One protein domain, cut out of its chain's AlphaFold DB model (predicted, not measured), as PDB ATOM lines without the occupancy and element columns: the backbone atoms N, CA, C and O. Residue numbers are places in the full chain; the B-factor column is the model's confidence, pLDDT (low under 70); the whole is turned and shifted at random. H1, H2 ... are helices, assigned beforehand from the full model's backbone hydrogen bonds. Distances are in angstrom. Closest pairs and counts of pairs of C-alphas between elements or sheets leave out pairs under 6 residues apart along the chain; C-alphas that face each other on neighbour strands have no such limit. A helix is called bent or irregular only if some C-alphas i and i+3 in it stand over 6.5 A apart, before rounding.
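What this domain is: This is residues 133 to 194 of the 194 residues of the protein "BTB domain-containing protein" of Cuscuta campestris (UniProt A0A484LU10). A helical hairpin, H1 and H2, makes the body, its two helices side by side near the tight turn that joins them, and a third helix, H3, begins beside H2 and heads away from it at about a right angle. H3 sticks out past the hairpin with residues 185 to 190 and the tail 191 to 194, making a free arm, while the loop with residues 167 to 172 sticks out beyond the other end of H2. The printed part has 62 residues with three named helices in the order H1, H2, H3 and no named strand, and its class is all helix. It is only just compact, close to loose, with a radius of gyration of the C-alphas of 12.6 A, and it spans 34 by 30 by 18 A.

How they stand to each other: H1, residues 135 to 148, and H2, residues 151 to 167, touch and form a helical hairpin. Their closest C-alphas, those of Ala 145 and Leu 154, are 5.5 A apart. They run opposite ways at a shallow tilt of 26 degrees, and H2 touches H1 with residues 151 to 157 alone. H3, residues 177 to 190, is close to H2 but not clearly touching it, with 2 pairs of C-alphas within 8 A. The closest C-alphas of H2 and H3, those of Gln 158 and Leu 177, are 6.1 A apart, and the two helices stand about perpendicular at 87 degrees. H1 and H3 are near each other, with 6 pairs of C-alphas within 10 A. In H2 and H3 every O i to N i+4 pair is within hydrogen-bond range; in H1 8 of 10 are.

Where its parts are: H1 begins at C-alpha 135, (241.807, 216.345, 157.707), and measures 20.5 A from first to last C-alpha. It is irregular: C-alphas 136 and 139 are 7.1 A apart, against about 5 A in a regular helix. H2 begins at C-alpha 151, (226.268, 215.787, 145.824), and is the longest helix, with 17 residues and 24.4 A. H3 measures 19.7 A and ends at C-alpha 190, (230.310, 230.475, 169.799).

The domain as a whole: The C-alphas of Cys 152 and Leu 194, the two farthest apart, are 36.4 A from each other. Without the stretches that stand free, the body has 46 residues and spans 29 by 19 by 18 A. The link from H1 to H2 is tight, with 2 residues, and the link from H2 to H3 is short, with 9. The printed part has no cut and ends at Leu 194, the chain's last residue. Mean pLDDT of the printed part is 79.8; residues 167 to 175 and 191 to 194 are under 70.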
ATOM      1  N   ILE A 133     240.889 213.982 149.920       92.06
ATOM      2  CA  ILE A 133     240.414 214.664 151.121       92.06
ATOM      3  C   ILE A 133     241.402 214.370 152.247       92.06
ATOM      4  O   ILE A 133     241.720 213.213 152.534       92.06
ATOM      5  N   THR A 134     241.866 215.425 152.899       90.88
ATOM      6  CA  THR A 134     242.733 215.390 154.081       90.88
ATOM      7  C   THR A 134     241.981 215.963 155.286       90.88
ATOM      8  O   THR A 134     240.954 216.621 155.103       90.88
ATOM      9  N   PRO A 135     242.446 215.751 156.530       85.75
ATOM     10  CA  PRO A 135     241.807 216.345 157.707       85.75
ATOM     11  C   PRO A 135     241.674 217.870 157.637       85.75
ATOM     12  O   PRO A 135     240.673 218.418 158.091       85.75
ATOM     13  N   GLU A 136     242.652 218.540 157.032       88.44
ATOM     14  CA  GLU A 136     242.718 219.998 156.899       88.44
ATOM     15  C   GLU A 136     241.773 220.511 155.805       88.44
ATOM     16  O   GLU A 136     241.198 221.588 155.930       88.44
ATOM     17  N   SER A 137     241.582 219.724 154.743       90.25
ATOM     18  CA  SER A 137     240.741 220.086 153.596       90.25
ATOM     19  C   SER A 137     239.304 219.565 153.695       90.25
ATOM     20  O   SER A 137     238.433 220.010 152.948       90.25
ATOM     21  N   PHE A 138     239.015 218.672 154.646       91.12
ATOM     22  CA  PHE A 138     237.693 218.073 154.831       91.12
ATOM     23  C   PHE A 138     236.590 219.108 155.068       91.12
ATOM     24  O   PHE A 138     235.576 219.080 154.368       91.12
ATOM     25  N   VAL A 139     236.772 220.013 156.036       89.38
ATOM     26  CA  VAL A 139     235.756 221.029 156.359       89.38
ATOM     27  C   VAL A 139     235.537 221.974 155.169       89.38
ATOM     28  O   VAL A 139     234.391 222.053 154.718       89.38
ATOM     29  N   PRO A 140     236.589 222.569 154.565       91.75
ATOM     30  CA  PRO A 140     236.419 223.409 153.382       91.75
ATOM     31  C   PRO A 140     235.747 222.709 152.189       91.75
ATOM     32  O   PRO A 140     234.931 223.313 151.492       91.75
ATOM     33  N   PHE A 141     236.022 221.420 151.952       93.75
ATOM     34  CA  PHE A 141     235.333 220.677 150.891       93.75
ATOM     35  C   PHE A 141     233.879 220.355 151.229       93.75
ATOM     36  O   PHE A 141     233.043 220.352 150.327       93.75
ATOM     37  N   CYS A 142     233.541 220.121 152.501       91.94
ATOM     38  CA  CYS A 142     232.142 219.993 152.913       91.94
ATOM     39  C   CYS A 142     231.373 221.298 152.682       91.94
ATOM     40  O   CYS A 142     230.271 221.265 152.137       91.94
ATOM     41  N   GLU A 143     231.960 222.438 153.055       91.69
ATOM     42  CA  GLU A 143     231.385 223.762 152.803       91.69
ATOM     43  C   GLU A 143     231.140 223.997 151.319       91.69
ATOM     44  O   GLU A 143     230.021 224.314 150.920       91.69
ATOM     45  N   ALA A 144     232.171 223.787 150.499       93.75
ATOM     46  CA  ALA A 144     232.083 224.000 149.065       93.75
ATOM     47  C   ALA A 144     231.060 223.052 148.418       93.75
ATOM     48  O   ALA A 144     230.263 223.485 147.588       93.75
ATOM     49  N   ALA A 145     231.015 221.779 148.827       93.94
ATOM     50  CA  ALA A 145     230.033 220.819 148.324       93.94
ATOM     51  C   ALA A 145     228.593 221.239 148.637       93.94
ATOM     52  O   ALA A 145     227.724 221.114 147.779       93.94
ATOM     53  N   LEU A 146     228.341 221.749 149.846       92.75
ATOM     54  CA  LEU A 146     227.025 222.246 150.246       92.75
ATOM     55  C   LEU A 146     226.663 223.544 149.521       92.75
ATOM     56  O   LEU A 146     225.527 223.695 149.082       92.75
ATOM     57  N   PHE A 147     227.620 224.465 149.377       92.44
ATOM     58  CA  PHE A 147     227.410 225.753 148.721       92.44
ATOM     59  C   PHE A 147     227.143 225.598 147.220       92.44
ATOM     60  O   PHE A 147     226.134 226.085 146.710       92.44
ATOM     61  N   PHE A 148     228.018 224.879 146.514       94.50
ATOM     62  CA  PHE A 148     227.872 224.617 145.082       94.50
ATOM     63  C   PHE A 148     226.877 223.484 144.790       94.50
ATOM     64  O   PHE A 148     226.573 223.218 143.629       94.50
ATOM     65  N   GLY A 149     226.360 222.799 145.810       94.62
ATOM     66  CA  GLY A 149     225.403 221.708 145.642       94.62
ATOM     67  C   GLY A 149     225.949 220.562 144.784       94.62
ATOM     68  O   GLY A 149     225.305 220.168 143.811       94.62
ATOM     69  N   VAL A 150     227.152 220.083 145.118       96.75
ATOM     70  CA  VAL A 150     227.870 218.994 144.430       96.75
ATOM     71  C   VAL A 150     227.732 217.705 145.250       96.75
ATOM     72  O   VAL A 150     228.569 217.381 146.098       96.75
ATOM     73  N   ASP A 151     226.659 216.951 145.006       94.31
ATOM     74  CA  ASP A 151     226.268 215.787 145.824       94.31
ATOM     75  C   ASP A 151     227.311 214.656 145.824       94.31
ATOM     76  O   ASP A 151     227.523 213.970 146.833       94.31
ATOM     77  N   CYS A 152     228.004 214.465 144.698       93.88
ATOM     78  CA  CYS A 152     229.072 213.475 144.569       93.88
ATOM     79  C   CYS A 152     230.281 213.814 145.458       93.88
ATOM     80  O   CYS A 152     230.891 212.908 146.033       93.88
ATOM     81  N   LEU A 153     230.583 215.105 145.650       95.50
ATOM     82  CA  LEU A 153     231.641 215.558 146.552       95.50
ATOM     83  C   LEU A 153     231.214 215.375 148.008       95.50
ATOM     84  O   LEU A 153     231.973 214.837 148.809       95.50
ATOM     85  N   LEU A 154     229.968 215.728 148.334       93.62
ATOM     86  CA  LEU A 154     229.419 215.538 149.675       93.62
ATOM     87  C   LEU A 154     229.447 214.060 150.093       93.62
ATOM     88  O   LEU A 154     229.880 213.722 151.195       93.62
ATOM     89  N   SER A 155     229.057 213.165 149.184       93.31
ATOM     90  CA  SER A 155     229.126 211.713 149.389       93.31
ATOM     91  C   SER A 155     230.565 211.236 149.611       93.31
ATOM     92  O   SER A 155     230.824 210.384 150.465       93.31
ATOM     93  N   LYS A 156     231.529 211.815 148.887       94.00
ATOM     94  CA  LYS A 156     232.953 211.524 149.076       94.00
ATOM     95  C   LYS A 156     233.451 211.969 150.453       94.00
ATOM     96  O   LYS A 156     234.128 211.184 151.116       94.00
ATOM     97  N   CYS A 157     233.051 213.150 150.927       92.75
ATOM     98  CA  CYS A 157     233.338 213.611 152.288       92.75
ATOM     99  C   CYS A 157     232.753 212.663 153.348       92.75
ATOM    100  O   CYS A 157     233.449 212.284 154.289       92.75
ATOM    101  N   GLN A 158     231.505 212.213 153.181       90.56
ATOM    102  CA  GLN A 158     230.883 211.249 154.101       90.56
ATOM    103  C   GLN A 158     231.659 209.931 154.167       90.56
ATOM    104  O   GLN A 158     231.888 209.398 155.253       90.56
ATOM    105  N   ASN A 159     232.071 209.403 153.013       91.56
ATOM    106  CA  ASN A 159     232.848 208.167 152.948       91.56
ATOM    107  C   ASN A 159     234.227 208.336 153.585       91.56
ATOM    108  O   ASN A 159     234.660 207.469 154.341       91.56
ATOM    109  N   TRP A 160     234.889 209.468 153.344       92.12
ATOM    110  CA  TRP A 160     236.155 209.786 153.993       92.12
ATOM    111  C   TRP A 160     236.014 209.821 155.521       92.12
ATOM    112  O   TRP A 160     236.774 209.150 156.217       92.12
ATOM    113  N   LEU A 161     234.987 210.504 156.043       87.62
ATOM    114  CA  LEU A 161     234.735 210.583 157.484       87.62
ATOM    115  C   LEU A 161     234.506 209.192 158.086       87.62
ATOM    116  O   LEU A 161     235.140 208.847 159.082       87.62
ATOM    117  N   LYS A 162     233.657 208.369 157.456       85.94
ATOM    118  CA  LYS A 162     233.404 206.980 157.879       85.94
ATOM    119  C   LYS A 162     234.681 206.144 157.906       85.94
ATOM    120  O   LYS A 162     234.878 205.362 158.836       85.94
ATOM    121  N   ASN A 163     235.551 206.304 156.912       86.00
ATOM    122  CA  ASN A 163     236.813 205.572 156.846       86.00
ATOM    123  C   ASN A 163     237.749 205.975 157.993       86.00
ATOM    124  O   ASN A 163     238.293 205.108 158.677       86.00
ATOM    125  N   VAL A 164     237.891 207.278 158.255       83.44
ATOM    126  CA  VAL A 164     238.759 207.792 159.327       83.44
ATOM    127  C   VAL A 164     238.245 207.392 160.713       83.44
ATOM    128  O   VAL A 164     239.045 207.013 161.574       83.44
ATOM    129  N   THR A 165     236.927 207.422 160.935       75.75
ATOM    130  CA  THR A 165     236.326 207.011 162.213       75.75
ATOM    131  C   THR A 165     236.287 205.496 162.406       75.75
ATOM    132  O   THR A 165     236.322 205.046 163.544       75.75
ATOM    133  N   SER A 166     236.282 204.698 161.332       72.06
ATOM    134  CA  SER A 166     236.341 203.230 161.427       72.06
ATOM    135  C   SER A 166     237.756 202.707 161.693       72.06
ATOM    136  O   SER A 166     237.926 201.701 162.383       72.06
ATOM    137  N   TYR A 167     238.785 203.368 161.150       63.34
ATOM    138  CA  TYR A 167     240.178 202.922 161.275       63.34
ATOM    139  C   TYR A 167     240.734 203.136 162.687       63.34
ATOM    140  O   TYR A 167     241.472 202.309 163.230       63.34
ATOM    141  N   LYS A 168     240.342 204.240 163.326       56.16
ATOM    142  CA  LYS A 168     240.574 204.448 164.750       56.16
ATOM    143  C   LYS A 168     239.472 203.705 165.489       56.16
ATOM    144  O   LYS A 168     238.359 204.195 165.562       56.16
ATOM    145  N   ARG A 169     239.793 202.539 166.059       47.44
ATOM    146  CA  ARG A 169     238.939 201.710 166.937       47.44
ATOM    147  C   ARG A 169     238.568 202.427 168.254       47.44
ATOM    148  O   ARG A 169     238.651 201.855 169.335       47.44
ATOM    149  N   ILE A 170     238.243 203.711 168.179       49.75
ATOM    150  CA  ILE A 170     237.690 204.506 169.253       49.75
ATOM    151  C   ILE A 170     236.194 204.216 169.198       49.75
ATOM    152  O   ILE A 170     235.568 204.374 168.153       49.75
ATOM    153  N   LEU A 171     235.631 203.781 170.323       49.06
ATOM    154  CA  LEU A 171     234.192 203.687 170.583       49.06
ATOM    155  C   LEU A 171     233.540 205.089 170.576       49.06
ATOM    156  O   LEU A 171     232.853 205.484 171.513       49.06
ATOM    157  N   LEU A 172     233.799 205.892 169.546       52.69
ATOM    158  CA  LEU A 172     233.040 207.105 169.311       52.69
ATOM    159  C   LEU A 172     231.644 206.663 168.856       52.69
ATOM    160  O   LEU A 172     231.536 205.745 168.036       52.69
ATOM    161  N   PRO A 173     230.572 207.292 169.371       59.59
ATOM    162  CA  PRO A 173     229.259 207.186 168.746       59.59
ATOM    163  C   PRO A 173     229.427 207.417 167.239       59.59
ATOM    164  O   PRO A 173     230.306 208.186 166.856       59.59
ATOM    165  N   GLN A 174     228.649 206.751 166.379       63.78
ATOM    166  CA  GLN A 174     228.698 207.018 164.937       63.78
ATOM    167  C   GLN A 174     228.384 208.500 164.681       63.78
ATOM    168  O   GLN A 174     227.222 208.871 164.561       63.78
ATOM    169  N   ILE A 175     229.418 209.340 164.624       69.31
ATOM    170  CA  ILE A 175     229.294 210.757 164.312       69.31
ATOM    171  C   ILE A 175     228.950 210.828 162.828       69.31
ATOM    172  O   ILE A 175     229.762 210.473 161.967       69.31
ATOM    173  N   GLN A 176     227.722 211.238 162.534       78.12
ATOM    174  CA  GLN A 176     227.273 211.485 161.174       78.12
ATOM    175  C   GLN A 176     227.856 212.813 160.684       78.12
ATOM    176  O   GLN A 176     228.177 213.705 161.471       78.12
ATOM    177  N   LEU A 177     227.945 212.991 159.363       76.19
ATOM    178  CA  LEU A 177     228.380 214.270 158.792       76.19
ATOM    179  C   LEU A 177     227.486 215.433 159.265       76.19
ATOM    180  O   LEU A 177     227.983 216.529 159.506       76.19
ATOM    181  N   SER A 178     226.187 215.182 159.453       77.06
ATOM    182  CA  SER A 178     225.247 216.152 160.022       77.06
ATOM    183  C   SER A 178     225.672 216.634 161.405       77.06
ATOM    184  O   SER A 178     225.598 217.828 161.676       77.06
ATOM    185  N   ASP A 179     226.161 215.730 162.252       80.25
ATOM    186  CA  ASP A 179     226.575 216.053 163.615       80.25
ATOM    187  C   ASP A 179     227.831 216.927 163.588       80.25
ATOM    188  O   ASP A 179     227.900 217.921 164.303       80.25
ATOM    189  N   VAL A 180     228.784 216.627 162.694       80.00
ATOM    190  CA  VAL A 180     229.980 217.463 162.492       80.00
ATOM    191  C   VAL A 180     229.603 218.855 161.998       80.00
ATOM    192  O   VAL A 180     230.124 219.837 162.516       80.00
ATOM    193  N   ILE A 181     228.676 218.962 161.038       79.19
ATOM    194  CA  ILE A 181     228.198 220.258 160.533       79.19
ATOM    195  C   ILE A 181     227.549 221.066 161.660       79.19
ATOM    196  O   ILE A 181     227.795 222.264 161.767       79.19
ATOM    197  N   ILE A 182     226.735 220.431 162.508       80.62
ATOM    198  CA  ILE A 182     226.082 221.096 163.643       80.62
ATOM    199  C   ILE A 182     227.121 221.558 164.669       80.62
ATOM    200  O   ILE A 182     227.093 222.717 165.076       80.62
ATOM    201  N   ILE A 183     228.057 220.683 165.051       80.81
ATOM    202  CA  ILE A 183     229.138 221.004 165.995       80.81
ATOM    203  C   ILE A 183     229.986 222.158 165.463       80.81
ATOM    204  O   ILE A 183     230.326 223.074 166.205       80.81
ATOM    205  N   TRP A 184     230.317 222.134 164.176       79.00
ATOM    206  CA  TRP A 184     231.146 223.155 163.557       79.00
ATOM    207  C   TRP A 184     230.414 224.497 163.417       79.00
ATOM    208  O   TRP A 184     230.985 225.523 163.781       79.00
ATOM    209  N   LYS A 185     229.135 224.506 163.010       77.88
ATOM    210  CA  LYS A 185     228.300 225.722 163.030       77.88
ATOM    211  C   LYS A 185     228.203 226.317 164.430       77.88
ATOM    212  O   LYS A 185     228.439 227.508 164.599       77.88
ATOM    213  N   TYR A 186     227.943 225.476 165.432       78.81
ATOM    214  CA  TYR A 186     227.953 225.891 166.832       78.81
ATOM    215  C   TYR A 186     229.316 226.474 167.229       78.81
ATOM    216  O   TYR A 186     229.373 227.512 167.882       78.81
ATOM    217  N   GLY A 187     230.411 225.849 166.795       75.44
ATOM    218  CA  GLY A 187     231.770 226.338 166.997       75.44
ATOM    219  C   GLY A 187     232.010 227.714 166.381       75.44
ATOM    220  O   GLY A 187     232.575 228.560 167.051       75.44
ATOM    221  N   ILE A 188     231.546 227.983 165.159       74.62
ATOM    222  CA  ILE A 188     231.662 229.310 164.527       74.62
ATOM    223  C   ILE A 188     230.842 230.357 165.283       74.62
ATOM    224  O   ILE A 188     231.322 231.457 165.537       74.62
ATOM    225  N   GLU A 189     229.605 230.019 165.647       78.38
ATOM    226  CA  GLU A 189     228.688 230.933 166.334       78.38
ATOM    227  C   GLU A 189     229.151 231.277 167.757       78.38
ATOM    228  O   GLU A 189     228.848 232.359 168.256       78.38
ATOM    229  N   ASN A 190     229.888 230.365 168.401       71.38
ATOM    230  CA  ASN A 190     230.310 230.475 169.799       71.38
ATOM    231  C   ASN A 190     231.833 230.548 169.976       71.38
ATOM    232  O   ASN A 190     232.311 230.541 171.114       71.38
ATOM    233  N   ALA A 191     232.606 230.630 168.892       55.59
ATOM    234  CA  ALA A 191     234.029 230.920 168.956       55.59
ATOM    235  C   ALA A 191     234.197 232.363 169.438       55.59
ATOM    236  O   ALA A 191     234.222 233.314 168.658       55.59
ATOM    237  N   CYS A 192     234.310 232.527 170.757       49.28
ATOM    238  CA  CYS A 192     234.945 233.699 171.327       49.28
ATOM    239  C   CYS A 192     236.341 233.801 170.715       49.28
ATOM    240  O   CYS A 192     237.126 232.858 170.803       49.28
ATOM    241  N   VAL A 193     236.626 234.948 170.103       47.62
ATOM    242  CA  VAL A 193     237.984 235.394 169.800       47.62
ATOM    243  C   VAL A 193     238.798 235.244 171.091       47.62
ATOM    244  O   VAL A 193     238.554 235.977 172.050       47.62
ATOM    245  N   LEU A 194     239.671 234.237 171.149       37.22
ATOM    246  CA  LEU A 194     240.729 234.122 172.152       37.22
ATOM    247  C   LEU A 194     242.018 234.673 171.553       37.22
ATOM    248  O   LEU A 194     242.295 234.337 170.379       37.22
TER     249      LEU A 194